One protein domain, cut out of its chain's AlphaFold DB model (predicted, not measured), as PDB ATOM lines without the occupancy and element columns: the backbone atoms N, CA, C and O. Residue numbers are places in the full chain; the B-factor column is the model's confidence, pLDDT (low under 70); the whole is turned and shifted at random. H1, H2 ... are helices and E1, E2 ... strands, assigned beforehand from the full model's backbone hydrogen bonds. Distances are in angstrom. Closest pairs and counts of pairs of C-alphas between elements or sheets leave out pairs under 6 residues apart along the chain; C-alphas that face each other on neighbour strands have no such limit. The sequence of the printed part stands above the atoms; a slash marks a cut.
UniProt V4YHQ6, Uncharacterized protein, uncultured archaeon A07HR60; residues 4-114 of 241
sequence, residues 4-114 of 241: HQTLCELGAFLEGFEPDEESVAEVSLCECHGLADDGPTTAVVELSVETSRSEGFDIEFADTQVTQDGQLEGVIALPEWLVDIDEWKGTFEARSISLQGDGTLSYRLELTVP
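Overview. This is residues 4 to 114 of the 241 residues of an uncharacterized protein of uncultured archaeon A07HR60 (UniProt V4YHQ6). A twisted sheet of four strands has one helix, H1, lying lengthwise over one face, while a long loop, residues 51 to 79, reaches out to Gln 68. The 111 printed residues hold H1, E1, E2, H2, E3 and E4 in that order, and under half of the residues, 55, are in these named elements. The sheet order is E1, E2, E4, E3, all antiparallel. The class is mixed, helices and strands; the whole is compact, with a radius of gyration of the C-alphas of 15.2 A and spans of 45, 34 and 22 A.

Arrangement. E1, residues 24 to 33, and E2, residues 41 to 50, form a hairpin, with N 28 and O 46 2.8 A apart. E4, residues 104 to 113, is the antiparallel neighbour of E2, with N 45 and O 109 at 2.8 A. E3, residues 91 to 99, is an edge strand and forms a hairpin with E4, with N 93 and O 110 at 2.8 A; E3 bends by 52 degrees at residue 96. H1, residues 4 to 15, is on the sheet at a height of 9.5 A, over E2 and along the strands, at 18 degrees on the local plane; together they make two layers, a helix on one face of a sheet. The closest C-alphas of H1 and E2 are those of Thr 6 and Thr 41, 7.6 A apart. H2, residues 80 to 83, is not on the sheet and is apart from H1. E2, H2 and E3 make a split strand-helix-strand unit, two strands running the same way with E4 between them, and its crossover is right-handed. In H1 every O i to N i+4 pair is within hydrogen-bond range; H2 is too short for such a pair.

Along the chain. H1 begins at C-alpha 4, (56.089, -1.085, -24.508), and is 15.7 A long. E1 measures 24.7 A, E2 28.8 A, E3 23.8 A and E4 27.5 A, ending at C-alpha 113, (45.221, 4.159, -19.761).

Size, cuts and confidence. The C-alphas of His 4 and Gln 68 are the two farthest apart, 46.5 A. The printed part has no cut. The link E2 to H2 is long, with 29 residues. Mean pLDDT of the printed part is 70.1, and 51 residues are under 70, among them residues 51 to 65 and 71 to 87.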
ATOM      1  N   HIS A   4      56.300   0.312 -24.156       67.50
ATOM      2  CA  HIS A   4      56.089  -1.085 -24.508       67.50
ATOM      3  C   HIS A   4      54.956  -1.736 -23.704       67.50
ATOM      4  O   HIS A   4      54.142  -2.449 -24.272       67.50
ATOM      5  N   GLN A   5      54.863  -1.465 -22.400       69.12
ATOM      6  CA  GLN A   5      53.818  -2.013 -21.535       69.12
ATOM      7  C   GLN A   5      52.439  -1.479 -21.923       69.12
ATOM      8  O   GLN A   5      51.499  -2.255 -22.030       69.12
ATOM      9  N   THR A   6      52.335  -0.178 -22.197       69.75
ATOM     10  CA  THR A   6      51.076   0.438 -22.623       69.75
ATOM     11  C   THR A   6      50.630  -0.075 -23.989       69.75
ATOM     12  O   THR A   6      49.450  -0.339 -24.191       69.75
ATOM     13  N   LEU A   7      51.566  -0.277 -24.923       71.44
ATOM     14  CA  LEU A   7      51.269  -0.915 -26.206       71.44
ATOM     15  C   LEU A   7      50.864  -2.385 -26.040       71.44
ATOM     16  O   LEU A   7      49.980  -2.835 -26.758       71.44
ATOM     17  N   CYS A   8      51.452  -3.116 -25.090       72.94
ATOM     18  CA  CYS A   8      51.021  -4.474 -24.752       72.94
ATOM     19  C   CYS A   8      49.625  -4.503 -24.120       72.94
ATOM     20  O   CYS A   8      48.856  -5.392 -24.445       72.94
ATOM     21  N   GLU A   9      49.269  -3.550 -23.257       71.62
ATOM     22  CA  GLU A   9      47.926  -3.475 -22.663       71.62
ATOM     23  C   GLU A   9      46.861  -3.040 -23.667       71.62
ATOM     24  O   GLU A   9      45.765  -3.588 -23.664       71.62
ATOM     25  N   LEU A  10      47.178  -2.088 -24.549       74.31
ATOM     26  CA  LEU A  10      46.317  -1.745 -25.682       74.31
ATOM     27  C   LEU A  10      46.194  -2.935 -26.636       74.31
ATOM     28  O   LEU A  10      45.104  -3.231 -27.098       74.31
ATOM     29  N   GLY A  11      47.289  -3.650 -26.895       71.06
ATOM     30  CA  GLY A  11      47.285  -4.879 -27.682       71.06
ATOM     31  C   GLY A  11      46.402  -5.957 -27.060       71.06
ATOM     32  O   GLY A  11      45.556  -6.488 -27.756       71.06
ATOM     33  N   ALA A  12      46.529  -6.209 -25.757       71.44
ATOM     34  CA  ALA A  12      45.715  -7.177 -25.025       71.44
ATOM     35  C   ALA A  12      44.236  -6.773 -24.967       71.44
ATOM     36  O   ALA A  12      43.365  -7.623 -25.108       71.44
ATOM     37  N   PHE A  13      43.949  -5.475 -24.819       72.25
ATOM     38  CA  PHE A  13      42.592  -4.953 -24.953       72.25
ATOM     39  C   PHE A  13      42.031  -5.297 -26.328       72.25
ATOM     40  O   PHE A  13      40.964  -5.882 -26.389       72.25
ATOM     41  N   LEU A  14      42.763  -4.986 -27.408       71.56
ATOM     42  CA  LEU A  14      42.349  -5.236 -28.795       71.56
ATOM     43  C   LEU A  14      42.313  -6.731 -29.152       71.56
ATOM     44  O   LEU A  14      41.501  -7.132 -29.973       71.56
ATOM     45  N   GLU A  15      43.149  -7.555 -28.526       68.25
ATOM     46  CA  GLU A  15      43.135  -9.018 -28.634       68.25
ATOM     47  C   GLU A  15      41.926  -9.616 -27.899       68.25
ATOM     48  O   GLU A  15      41.387 -10.622 -28.330       68.25
ATOM     49  N   GLY A  16      41.389  -8.937 -26.879       61.66
ATOM     50  CA  GLY A  16      40.069  -9.250 -26.317       61.66
ATOM     51  C   GLY A  16      38.909  -9.046 -27.305       61.66
ATOM     52  O   GLY A  16      37.829  -9.590 -27.099       61.66
ATOM     53  N   PHE A  17      39.142  -8.310 -28.400       62.34
ATOM     54  CA  PHE A  17      38.254  -8.219 -29.568       62.34
ATOM     55  C   PHE A  17      38.634  -9.250 -30.629       62.34
ATOM     56  O   PHE A  17      38.340  -9.029 -31.810       62.34
ATOM     57  N   GLU A  18      39.315 -10.340 -30.239       54.69
ATOM     58  CA  GLU A  18      39.508 -11.493 -31.105       54.69
ATOM     59  C   GLU A  18      38.175 -11.754 -31.809       54.69
ATOM     60  O   GLU A  18      37.123 -11.723 -31.159       54.69
ATOM     61  N   PRO A  19      38.187 -11.891 -33.144       54.81
ATOM     62  CA  PRO A  19      36.977 -12.129 -33.897       54.81
ATOM     63  C   PRO A  19      36.437 -13.484 -33.449       54.81
ATOM     64  O   PRO A  19      36.808 -14.521 -33.995       54.81
ATOM     65  N   ASP A  20      35.588 -13.475 -32.425       50.19
ATOM     66  CA  ASP A  20      34.819 -14.620 -31.969       50.19
ATOM     67  C   ASP A  20      33.788 -14.874 -33.068       50.19
ATOM     68  O   ASP A  20      32.706 -14.303 -33.052       50.19
ATOM     69  N   GLU A  21      34.263 -15.537 -34.126       50.56
ATOM     70  CA  GLU A  21      33.679 -15.987 -35.399       50.56
ATOM     71  C   GLU A  21      32.554 -15.178 -36.098       50.56
ATOM     72  O   GLU A  21      32.205 -15.537 -37.223       50.56
ATOM     73  N   GLU A  22      32.005 -14.074 -35.570       53.75
ATOM     74  CA  GLU A  22      30.699 -13.604 -36.053       53.75
ATOM     75  C   GLU A  22      30.378 -12.100 -35.974       53.75
ATOM     76  O   GLU A  22      29.314 -11.720 -36.457       53.75
ATOM     77  N   SER A  23      31.223 -11.201 -35.443       66.69
ATOM     78  CA  SER A  23      30.807  -9.776 -35.336       66.69
ATOM     79  C   SER A  23      31.867  -8.711 -35.639       66.69
ATOM     80  O   SER A  23      31.558  -7.745 -36.339       66.69
ATOM     81  N   VAL A  24      33.107  -8.841 -35.155       72.94
ATOM     82  CA  VAL A  24      34.152  -7.828 -35.405       72.94
ATOM     83  C   VAL A  24      34.809  -8.076 -36.761       72.94
ATOM     84  O   VAL A  24      35.442  -9.105 -36.974       72.94
ATOM     85  N   ALA A  25      34.656  -7.125 -37.679       72.56
ATOM     86  CA  ALA A  25      35.187  -7.220 -39.034       72.56
ATOM     87  C   ALA A  25      36.610  -6.663 -39.141       72.56
ATOM     88  O   ALA A  25      37.447  -7.225 -39.845       72.56
ATOM     89  N   GLU A  26      36.889  -5.555 -38.452       75.94
ATOM     90  CA  GLU A  26      38.208  -4.921 -38.458       75.94
ATOM     91  C   GLU A  26      38.429  -4.094 -37.189       75.94
ATOM     92  O   GLU A  26      37.517  -3.426 -36.702       75.94
ATOM     93  N   VAL A  27      39.664  -4.097 -36.690       78.56
ATOM     94  CA  VAL A  27      40.109  -3.254 -35.580       78.56
ATOM     95  C   VAL A  27      41.341  -2.475 -36.026       78.56
ATOM     96  O   VAL A  27      42.341  -3.065 -36.435       78.56
ATOM     97  N   SER A  28      41.281  -1.150 -35.935       77.75
ATOM     98  CA  SER A  28      42.316  -0.243 -36.431       77.75
ATOM     99  C   SER A  28      42.683   0.803 -35.377       77.75
ATOM    100  O   SER A  28      41.835   1.548 -34.898       77.75
ATOM    101  N   LEU A  29      43.968   0.918 -35.031       81.38
ATOM    102  CA  LEU A  29      44.469   2.001 -34.175       81.38
ATOM    103  C   LEU A  29      44.706   3.262 -35.020       81.38
ATOM    104  O   LEU A  29      45.572   3.267 -35.894       81.38
ATOM    105  N   CYS A  30      43.965   4.337 -34.753       83.38
ATOM    106  CA  CYS A  30      44.085   5.593 -35.495       83.38
ATOM    107  C   CYS A  30      45.195   6.487 -34.944       83.38
ATOM    108  O   CYS A  30      46.051   6.960 -35.691       83.38
ATOM    109  N   GLU A  31      45.154   6.759 -33.641       81.56
ATOM    110  CA  GLU A  31      46.017   7.748 -32.996       81.56
ATOM    111  C   GLU A  31      46.425   7.257 -31.610       81.56
ATOM    112  O   GLU A  31      45.668   6.571 -30.928       81.56
ATOM    113  N   CYS A  32      47.629   7.613 -31.176       78.12
ATOM    114  CA  CYS A  32      48.104   7.340 -29.826       78.12
ATOM    115  C   CYS A  32      48.908   8.539 -29.311       78.12
ATOM    116  O   CYS A  32      49.828   9.031 -29.966       78.12
ATOM    117  N   HIS A  33      48.537   9.027 -28.133       78.56
ATOM    118  CA  HIS A  33      49.086  10.209 -27.480       78.56
ATOM    119  C   HIS A  33      49.549   9.860 -26.068       78.56
ATOM    120  O   HIS A  33      48.951   9.024 -25.403       78.56
ATOM    121  N   GLY A  34      50.606  10.523 -25.596       68.38
ATOM    122  CA  GLY A  34      51.123  10.320 -24.237       68.38
ATOM    123  C   GLY A  34      52.139   9.185 -24.095       68.38
ATOM    124  O   GLY A  34      52.691   9.021 -23.021       68.38
ATOM    125  N   LEU A  35      52.479   8.471 -25.177       64.12
ATOM    126  CA  LEU A  35      53.469   7.383 -25.133       64.12
ATOM    127  C   LEU A  35      54.850   7.858 -24.642       64.12
ATOM    128  O   LEU A  35      55.511   7.166 -23.885       64.12
ATOM    129  N   ALA A  36      55.303   9.044 -25.045       64.12
ATOM    130  CA  ALA A  36      56.629   9.547 -24.671       64.12
ATOM    131  C   ALA A  36      56.692  10.220 -23.286       64.12
ATOM    132  O   ALA A  36      57.754  10.718 -22.911       64.12
ATOM    133  N   ASP A  37      55.575  10.281 -22.561       63.81
ATOM    134  CA  ASP A  37      55.444  11.001 -21.296       63.81
ATOM    135  C   ASP A  37      55.075  10.025 -20.166       63.81
ATOM    136  O   ASP A  37      54.546   8.947 -20.421       63.81
ATOM    137  N   ASP A  38      55.351  10.384 -18.910       66.81
ATOM    138  CA  ASP A  38      54.943   9.561 -17.754       66.81
ATOM    139  C   ASP A  38      53.472   9.828 -17.357       66.81
ATOM    140  O   ASP A  38      52.996   9.356 -16.329       66.81
ATOM    141  N   GLY A  39      52.752  10.613 -18.166       70.62
ATOM    142  CA  GLY A  39      51.325  10.891 -18.043       70.62
ATOM    143  C   GLY A  39      50.404   9.808 -18.630       70.62
ATOM    144  O   GLY A  39      50.859   8.811 -19.194       70.62
ATOM    145  N   PRO A  40      49.075   9.981 -18.486       75.62
ATOM    146  CA  PRO A  40      48.101   9.046 -19.034       75.62
ATOM    147  C   PRO A  40      48.251   8.945 -20.554       75.62
ATOM    148  O   PRO A  40      48.418   9.952 -21.246       75.62
ATOM    149  N   THR A  41      48.185   7.720 -21.067       81.38
ATOM    150  CA  THR A  41      48.229   7.468 -22.507       81.38
ATOM    151  C   THR A  41      46.810   7.378 -23.037       81.38
ATOM    152  O   THR A  41      46.008   6.589 -22.537       81.38
ATOM    153  N   THR A  42      46.518   8.158 -24.073       83.38
ATOM    154  CA  THR A  42      45.224   8.148 -24.758       83.38
ATOM    155  C   THR A  42      45.396   7.571 -26.158       83.38
ATOM    156  O   THR A  42      46.263   8.011 -26.912       83.38
ATOM    157  N   ALA A  43      44.576   6.595 -26.527       83.38
ATOM    158  CA  ALA A  43      44.578   5.952 -27.832       83.38
ATOM    159  C   ALA A  43      43.194   6.057 -28.477       83.38
ATOM    160  O   ALA A  43      42.181   5.835 -27.827       83.38
ATOM    161  N   VAL A  44      43.148   6.385 -29.764       85.50
ATOM    162  CA  VAL A  44      41.919   6.399 -30.560       85.50
ATOM    163  C   VAL A  44      41.909   5.155 -31.430       85.50
ATOM    164  O   VAL A  44      42.800   4.972 -32.261       85.50
ATOM    165  N   VAL A  45      40.892   4.320 -31.253       83.00
ATOM    166  CA  VAL A  45      40.689   3.072 -31.988       83.00
ATOM    167  C   VAL A  45      39.404   3.172 -32.795       83.00
ATOM    168  O   VAL A  45      38.386   3.672 -32.323       83.00
ATOM    169  N   GLU A  46      39.459   2.693 -34.027       85.12
ATOM    170  CA  GLU A  46      38.314   2.489 -34.894       85.12
ATOM    171  C   GLU A  46      38.017   0.993 -34.982       85.12
ATOM    172  O   GLU A  46      38.874   0.186 -35.332       85.12
ATOM    173  N   LEU A  47      36.794   0.628 -34.622       80.00
ATOM    174  CA  LEU A  47      36.296  -0.735 -34.577       80.00
ATOM    175  C   LEU A  47      35.156  -0.856 -35.584       80.00
ATOM    176  O   LEU A  47      34.149  -0.166 -35.455       80.00
ATOM    177  N   SER A  48      35.299  -1.733 -36.569       82.75
ATOM    178  CA  SER A  48      34.272  -2.025 -37.567       82.75
ATOM    179  C   SER A  48      33.602  -3.357 -37.251       82.75
ATOM    180  O   SER A  48      34.265  -4.387 -37.154       82.75
ATOM    181  N   VAL A  49      32.279  -3.335 -37.105       78.06
ATOM    182  CA  VAL A  49      31.453  -4.485 -36.714       78.06
ATOM    183  C   VAL A  49      30.417  -4.759 -37.798       78.06
ATOM    184  O   VAL A  49      29.646  -3.873 -38.160       78.06
ATOM    185  N   GLU A  50      30.371  -5.975 -38.329       76.56
ATOM    186  CA  GLU A  50      29.360  -6.380 -39.311       76.56
ATOM    187  C   GLU A  50      28.032  -6.696 -38.604       76.56
ATOM    188  O   GLU A  50      27.892  -7.726 -37.953       76.56
ATOM    189  N   THR A  51      27.008  -5.857 -38.776       65.94
ATOM    190  CA  THR A  51      25.708  -6.051 -38.091       65.94
ATOM    191  C   THR A  51      24.843  -7.144 -38.720       65.94
ATOM    192  O   THR A  51      23.906  -7.636 -38.099       65.94
ATOM    193  N   SER A  52      25.139  -7.545 -39.961       59.19
ATOM    194  CA  SER A  52      24.340  -8.519 -40.716       59.19
ATOM    195  C   SER A  52      24.583  -9.979 -40.331       59.19
ATOM    196  O   SER A  52      23.847 -10.845 -40.804       59.19
ATOM    197  N   ARG A  53      25.630 -10.266 -39.547       53.75
ATOM    198  CA  ARG A  53      25.988 -11.628 -39.119       53.75
ATOM    199  C   ARG A  53      25.637 -11.924 -37.666       53.75
ATOM    200  O   ARG A  53      25.455 -13.084 -37.337       53.75
ATOM    201  N   SER A  54      25.473 -10.898 -36.843       52.44
ATOM    202  CA  SER A  54      25.250 -11.054 -35.412       52.44
ATOM    203  C   SER A  54      23.774 -11.342 -35.088       52.44
ATOM    204  O   SER A  54      22.961 -10.418 -34.970       52.44
ATOM    205  N   GLU A  55      23.400 -12.610 -34.887       47.34
ATOM    206  CA  GLU A  55      22.138 -12.973 -34.217       47.34
ATOM    207  C   GLU A  55      22.217 -12.558 -32.731       47.34
ATOM    208  O   GLU A  55      22.525 -13.350 -31.850       47.34
ATOM    209  N   GLY A  56      21.993 -11.271 -32.448       45.81
ATOM    210  CA  GLY A  56      22.115 -10.707 -31.096       45.81
ATOM    211  C   GLY A  56      22.466  -9.221 -31.042       45.81
ATOM    212  O   GLY A  56      22.452  -8.635 -29.962       45.81
ATOM    213  N   PHE A  57      22.751  -8.586 -32.184       50.81
ATOM    214  CA  PHE A  57      23.032  -7.152 -32.238       50.81
ATOM    215  C   PHE A  57      21.733  -6.351 -32.392       50.81
ATOM    216  O   PHE A  57      21.363  -5.928 -33.487       50.81
ATOM    217  N   ASP A  58      21.005  -6.173 -31.286       52.19
ATOM    218  CA  ASP A  58      19.864  -5.257 -31.246       52.19
ATOM    219  C   ASP A  58      20.404  -3.831 -31.078       52.19
ATOM    220  O   ASP A  58      20.839  -3.422 -30.001       52.19
ATOM    221  N   ILE A  59      20.471  -3.086 -32.185       59.03
ATOM    222  CA  ILE A  59      20.838  -1.667 -32.146       59.03
ATOM    223  C   ILE A  59      19.643  -0.917 -31.564       59.03
ATOM    224  O   ILE A  59      18.777  -0.429 -32.296       59.03
ATOM    225  N   GLU A  60      19.585  -0.834 -30.239       57.97
ATOM    226  CA  GLU A  60      18.577  -0.030 -29.567       57.97
ATOM    227  C   GLU A  60      18.986   1.446 -29.647       57.97
ATOM    228  O   GLU A  60      20.016   1.880 -29.125       57.97
ATOM    229  N   PHE A  61      18.176   2.231 -30.354       60.88
ATOM    230  CA  PHE A  61      18.361   3.670 -30.456       60.88
ATOM    231  C   PHE A  61      17.563   4.364 -29.352       60.88
ATOM    232  O   PHE A  61      16.338   4.457 -29.441       60.88
ATOM    233  N   ALA A  62      18.243   4.897 -28.336       55.94
ATOM    234  CA  ALA A  62      17.565   5.479 -27.174       55.94
ATOM    235  C   ALA A  62      16.924   6.857 -27.443       55.94
ATOM    236  O   ALA A  62      16.068   7.294 -26.679       55.94
ATOM    237  N   ASP A  63      17.302   7.538 -28.529       57.00
ATOM    238  CA  ASP A  63      16.735   8.832 -28.926       57.00
ATOM    239  C   ASP A  63      17.106   9.090 -30.393       57.00
ATOM    240  O   ASP A  63      18.219   9.512 -30.683       57.00
ATOM    241  N   THR A  64      16.240   8.724 -31.344       57.78
ATOM    242  CA  THR A  64      16.507   8.921 -32.780       57.78
ATOM    243  C   THR A  64      15.839  10.182 -33.293       57.78
ATOM    244  O   THR A  64      14.615  10.321 -33.279       57.78
ATOM    245  N   GLN A  65      16.646  11.087 -33.828       62.59
ATOM    246  CA  GLN A  65      16.207  12.319 -34.456       62.59
ATOM    247  C   GLN A  65      16.774  12.418 -35.871       62.59
ATOM    248  O   GLN A  65      17.958  12.215 -36.121       62.59
ATOM    249  N   VAL A  66      15.898  12.712 -36.831       73.00
ATOM    250  CA  VAL A  66      16.293  12.937 -38.223       73.00
ATOM    251  C   VAL A  66      16.704  14.398 -38.364       73.00
ATOM    252  O   VAL A  66      15.889  15.306 -38.186       73.00
ATOM    253  N   THR A  67      17.972  14.629 -38.680       70.69
ATOM    254  CA  THR A  67      18.520  15.954 -38.981       70.69
ATOM    255  C   THR A  67      17.900  16.540 -40.252       70.69
ATOM    256  O   THR A  67      17.295  15.841 -41.068       70.69
ATOM    257  N   GLN A  68      18.076  17.845 -40.463       70.81
ATOM    258  CA  GLN A  68      17.567  18.530 -41.660       70.81
ATOM    259  C   GLN A  68      18.183  18.027 -42.975       70.81
ATOM    260  O   GLN A  68      17.553  18.172 -44.022       70.81
ATOM    261  N   ASP A  69      19.358  17.397 -42.917       77.25
ATOM    262  CA  ASP A  69      20.017  16.755 -44.060       77.25
ATOM    263  C   ASP A  69      19.527  15.315 -44.310       77.25
ATOM    264  O   ASP A  69      19.966  14.658 -45.251       77.25
ATOM    265  N   GLY A  70      18.584  14.812 -43.503       72.69
ATOM    266  CA  GLY A  70      18.064  13.448 -43.618       72.69
ATOM    267  C   GLY A  70      18.956  12.382 -42.974       72.69
ATOM    268  O   GLY A  70      18.729  11.195 -43.196       72.69
ATOM    269  N   GLN A  71      19.947  12.783 -42.173       65.75
ATOM    270  CA  GLN A  71      20.792  11.880 -41.386       65.75
ATOM    271  C   GLN A  71      20.125  11.567 -40.040       65.75
ATOM    272  O   GLN A  71      19.578  12.469 -39.408       65.75
ATOM    273  N   LEU A  72      20.162  10.308 -39.606       64.12
ATOM    274  CA  LEU A  72      19.687   9.883 -38.287       64.12
ATOM    275  C   LEU A  72      20.785  10.149 -37.249       64.12
ATOM    276  O   LEU A  72      21.863   9.568 -37.334       64.12
ATOM    277  N   GLU A  73      20.511  11.020 -36.285       60.19
ATOM    278  CA  GLU A  73      21.291  11.152 -35.055       60.19
ATOM    279  C   GLU A  73      20.597  10.354 -33.955       60.19
ATOM    280  O   GLU A  73      19.380  10.442 -33.794       60.19
ATOM    281  N   GLY A  74      21.359   9.585 -33.190       61.09
ATOM    282  CA  GLY A  74      20.840   8.961 -31.988       61.09
ATOM    283  C   GLY A  74      21.914   8.326 -31.133       61.09
ATOM    284  O   GLY A  74      23.056   8.157 -31.562       61.09
ATOM    285  N   VAL A  75      21.540   8.010 -29.899       65.25
ATOM    286  CA  VAL A  75      22.418   7.323 -28.953       65.25
ATOM    287  C   VAL A  75      22.300   5.825 -29.197       65.25
ATOM    288  O   VAL A  75      21.218   5.260 -29.043       65.25
ATOM    289  N   ILE A  76      23.411   5.211 -29.597       66.00
ATOM    290  CA  ILE A  76      23.551   3.760 -29.721       66.00
ATOM    291  C   ILE A  76      24.290   3.282 -28.475       66.00
ATOM    292  O   ILE A  76      25.382   3.777 -28.180       66.00
ATOM    293  N   ALA A  77      23.688   2.350 -27.738       65.81
ATOM    294  CA  ALA A  77      24.362   1.706 -26.621       65.81
ATOM    295  C   ALA A  77      25.551   0.882 -27.133       65.81
ATOM    296  O   ALA A  77      25.487   0.250 -28.190       65.81
ATOM    297  N   LEU A  78      26.650   0.905 -26.383       66.38
ATOM    298  CA  LEU A  78      27.757  -0.002 -26.647       66.38
ATOM    299  C   LEU A  78      27.306  -1.433 -26.324       66.38
ATOM    300  O   LEU A  78      26.609  -1.619 -25.323       66.38
ATOM    301  N   PRO A  79      27.648  -2.428 -27.157       65.31
ATOM    302  CA  PRO A  79      27.241  -3.801 -26.904       65.31
ATOM    303  C   PRO A  79      27.853  -4.323 -25.600       65.31
ATOM    304  O   PRO A  79      28.952  -3.925 -25.225       65.31
ATOM    305  N   GLU A  80      27.159  -5.235 -24.918       63.12
ATOM    306  CA  GLU A  80      27.576  -5.726 -23.595       63.12
ATOM    307  C   GLU A  80      28.979  -6.351 -23.614       63.12
ATOM    308  O   GLU A  80      29.762  -6.112 -22.703       63.12
ATOM    309  N   TRP A  81      29.352  -7.040 -24.696       67.75
ATOM    310  CA  TRP A  81      30.693  -7.611 -24.869       67.75
ATOM    311  C   TRP A  81      31.803  -6.554 -25.033       67.75
ATOM    312  O   TRP A  81      32.959  -6.833 -24.737       67.75
ATOM    313  N   LEU A  82      31.469  -5.329 -25.458       66.19
ATOM    314  CA  LEU A  82      32.393  -4.186 -25.467       66.19
ATOM    315  C   LEU A  82      32.494  -3.532 -24.076       66.19
ATOM    316  O   LEU A  82      33.424  -2.776 -23.821       66.19
ATOM    317  N   VAL A  83      31.539  -3.801 -23.180       60.03
ATOM    318  CA  VAL A  83      31.491  -3.260 -21.812       60.03
ATOM    319  C   VAL A  83      32.085  -4.232 -20.786       60.03
ATOM    320  O   VAL A  83      32.613  -3.777 -19.775       60.03
ATOM    321  N   ASP A  84      32.084  -5.538 -21.064       59.75
ATOM    322  CA  ASP A  84      32.564  -6.606 -20.168       59.75
ATOM    323  C   ASP A  84      34.094  -6.792 -20.182       59.75
ATOM    324  O   ASP A  84      34.626  -7.893 -20.092       59.75
ATOM    325  N   ILE A  85      34.842  -5.695 -20.290       60.03
ATOM    326  CA  ILE A  85      36.310  -5.714 -20.267       60.03
ATOM    327  C   ILE A  85      36.772  -5.495 -18.821       60.03
ATOM    328  O   ILE A  85      37.558  -4.596 -18.531       60.03
ATOM    329  N   ASP A  86      36.229  -6.293 -17.893       55.38
ATOM    330  CA  ASP A  86      36.402  -6.143 -16.434       55.38
ATOM    331  C   ASP A  86      37.883  -6.287 -16.005       55.38
ATOM    332  O   ASP A  86      38.298  -5.807 -14.951       55.38
ATOM    333  N   GLU A  87      38.716  -6.888 -16.863       58.97
ATOM    334  CA  GLU A  87      40.163  -7.038 -16.667       58.97
ATOM    335  C   GLU A  87      41.016  -5.872 -17.198       58.97
ATOM    336  O   GLU A  87      42.211  -5.801 -16.889       58.97
ATOM    337  N   TRP A  88      40.450  -4.930 -17.961       70.50
ATOM    338  CA  TRP A  88      41.224  -3.803 -18.478       70.50
ATOM    339  C   TRP A  88      41.287  -2.645 -17.479       70.50
ATOM    340  O   TRP A  88      40.280  -2.109 -17.031       70.50
ATOM    341  N   LYS A  89      42.511  -2.211 -17.158       66.81
ATOM    342  CA  LYS A  89      42.785  -1.138 -16.181       66.81
ATOM    343  C   LYS A  89      42.491   0.280 -16.683       66.81
ATOM    344  O   LYS A  89      42.665   1.243 -15.936       66.81
ATOM    345  N   GLY A  90      42.119   0.426 -17.951       72.75
ATOM    346  CA  GLY A  90      41.831   1.716 -18.565       72.75
ATOM    347  C   GLY A  90      40.358   2.110 -18.500       72.75
ATOM    348  O   GLY A  90      39.492   1.374 -18.037       72.75
ATOM    349  N   THR A  91      40.072   3.305 -19.002       77.12
ATOM    350  CA  THR A  91      38.713   3.795 -19.260       77.12
ATOM    351  C   THR A  91      38.541   4.005 -20.755       77.12
ATOM    352  O   THR A  91      39.444   4.555 -21.383       77.12
ATOM    353  N   PHE A  92      37.406   3.623 -21.337       79.62
ATOM    354  CA  PHE A  92      37.117   3.893 -22.745       79.62
ATOM    355  C   PHE A  92      35.840   4.723 -22.883       79.62
ATOM    356  O   PHE A  92      34.883   4.545 -22.131       79.62
ATOM    357  N   GLU A  93      35.828   5.627 -23.857       78.38
ATOM    358  CA  GLU A  93      34.677   6.457 -24.201       78.38
ATOM    359  C   GLU A  93      34.389   6.367 -25.703       78.38
ATOM    360  O   GLU A  93      35.287   6.462 -26.542       78.38
ATOM    361  N   ALA A  94      33.119   6.199 -26.071       79.38
ATOM    362  CA  ALA A  94      32.712   6.239 -27.469       79.38
ATOM    363  C   ALA A  94      32.622   7.685 -27.949       79.38
ATOM    364  O   ALA A  94      31.778   8.459 -27.498       79.38
ATOM    365  N   ARG A  95      33.486   8.049 -28.895       80.38
ATOM    366  CA  ARG A  95      33.564   9.412 -29.423       80.38
ATOM    367  C   ARG A  95      32.570   9.649 -30.550       80.38
ATOM    368  O   ARG A  95      32.004  10.733 -30.667       80.38
ATOM    369  N   SER A  96      32.389   8.652 -31.407       79.12
ATOM    370  CA  SER A  96      31.428   8.702 -32.504       79.12
ATOM    371  C   SER A  96      31.121   7.306 -33.010       79.12
ATOM    372  O   SER A  96      31.976   6.423 -32.976       79.12
ATOM    373  N   ILE A  97      29.916   7.136 -33.536       80.81
ATOM    374  CA  ILE A  97      29.430   5.871 -34.069       80.81
ATOM    375  C   ILE A  97      28.848   6.158 -35.454       80.81
ATOM    376  O   ILE A  97      28.136   7.147 -35.631       80.81
ATOM    377  N   SER A  98      29.194   5.354 -36.454       76.31
ATOM    378  CA  SER A  98      28.742   5.525 -37.838       76.31
ATOM    379  C   SER A  98      28.296   4.192 -38.424       76.31
ATOM    380  O   SER A  98      29.030   3.215 -38.355       76.31
ATOM    381  N   LEU A  99      27.110   4.156 -39.031       79.19
ATOM    382  CA  LEU A  99      26.634   2.997 -39.784       79.19
ATOM    383  C   LEU A  99      26.919   3.206 -41.272       79.19
ATOM    384  O   LEU A  99      26.457   4.182 -41.870       79.19
ATOM    385  N   GLN A 100      27.668   2.288 -41.867       79.06
ATOM    386  CA  GLN A 100      27.962   2.273 -43.292       79.06
ATOM    387  C   GLN A 100      26.800   1.636 -44.069       79.06
ATOM    388  O   GLN A 100      26.039   0.819 -43.549       79.06
ATOM    389  N   GLY A 101      26.642   2.022 -45.338       69.56
ATOM    390  CA  GLY A 101      25.521   1.576 -46.178       69.56
ATOM    391  C   GLY A 101      25.510   0.074 -46.496       69.56
ATOM    392  O   GLY A 101      24.513  -0.429 -47.006       69.56
ATOM    393  N   ASP A 102      26.603  -0.629 -46.209       74.44
ATOM    394  CA  ASP A 102      26.748  -2.083 -46.322       74.44
ATOM    395  C   ASP A 102      26.330  -2.851 -45.051       74.44
ATOM    396  O   ASP A 102      26.268  -4.077 -45.086       74.44
ATOM    397  N   GLY A 103      25.982  -2.153 -43.963       72.69
ATOM    398  CA  GLY A 103      25.622  -2.770 -42.683       72.69
ATOM    399  C   GLY A 103      26.793  -2.922 -41.708       72.69
ATOM    400  O   GLY A 103      26.597  -3.461 -40.620       72.69
ATOM    401  N   THR A 104      27.987  -2.432 -42.045       81.38
ATOM    402  CA  THR A 104      29.108  -2.333 -41.103       81.38
ATOM    403  C   THR A 104      28.965  -1.102 -40.218       81.38
ATOM    404  O   THR A 104      28.749   0.013 -40.694       81.38
ATOM    405  N   LEU A 105      29.104  -1.288 -38.915       80.69
ATOM    406  CA  LEU A 105      29.042  -0.247 -37.907       80.69
ATOM    407  C   LEU A 105      30.457   0.074 -37.430       80.69
ATOM    408  O   LEU A 105      31.142  -0.773 -36.869       80.69
ATOM    409  N   SER A 106      30.897   1.300 -37.682       83.06
ATOM    410  CA  SER A 106      32.207   1.805 -37.290       83.06
ATOM    411  C   SER A 106      32.085   2.610 -35.995       83.06
ATOM    412  O   SER A 106      31.465   3.677 -35.954       83.06
ATOM    413  N   TYR A 107      32.688   2.099 -34.928       82.06
ATOM    414  CA  TYR A 107      32.820   2.733 -33.624       82.06
ATOM    415  C   TYR A 107      34.186   3.397 -33.523       82.06
ATOM    416  O   TYR A 107      35.208   2.747 -33.708       82.06
ATOM    417  N   ARG A 108      34.225   4.682 -33.174       87.62
ATOM    418  CA  ARG A 108      35.462   5.356 -32.782       87.62
ATOM    419  C   ARG A 108      35.505   5.470 -31.268       87.62
ATOM    420  O   ARG A 108      34.742   6.242 -30.684       87.62
ATOM    421  N   LEU A 109      36.398   4.709 -30.660       84.00
ATOM    422  CA  LEU A 109      36.600   4.610 -29.224       84.00
ATOM    423  C   LEU A 109      37.861   5.385 -28.842       84.00
ATOM    424  O   LEU A 109      38.883   5.305 -29.520       84.00
ATOM    425  N   GLU A 110      37.785   6.147 -27.762       86.31
ATOM    426  CA  GLU A 110      38.929   6.792 -27.133       86.31
ATOM    427  C   GLU A 110      39.232   6.063 -25.827       86.31
ATOM    428  O   GLU A 110      38.428   6.044 -24.901       86.31
ATOM    429  N   LEU A 111      40.386   5.416 -25.778       84.38
ATOM    430  CA  LEU A 111      40.877   4.648 -24.652       84.38
ATOM    431  C   LEU A 111      41.862   5.507 -23.882       84.38
ATOM    432  O   LEU A 111      42.779   6.072 -24.469       84.38
ATOM    433  N   THR A 112      41.720   5.561 -22.569       82.81
ATOM    434  CA  THR A 112      42.667   6.219 -21.678       82.81
ATOM    435  C   THR A 112      43.196   5.199 -20.689       82.81
ATOM    436  O   THR A 112      42.451   4.656 -19.875       82.81
ATOM    437  N   VAL A 113      44.500   4.951 -20.753       82.88
ATOM    438  CA  VAL A 113      45.221   4.159 -19.761       82.88
ATOM    439  C   VAL A 113      45.789   5.141 -18.736       82.88
ATOM    440  O   VAL A 113      46.605   5.997 -19.112       82.88
ATOM    441  N   PRO A 114      45.354   5.089 -17.463       76.00
ATOM    442  CA  PRO A 114      45.941   5.937 -16.440       76.00
ATOM    443  C   PRO A 114      47.432   5.609 -16.317       76.00
ATOM    444  O   PRO A 114      47.843   4.452 -16.400       76.00
TER     445      PRO A 114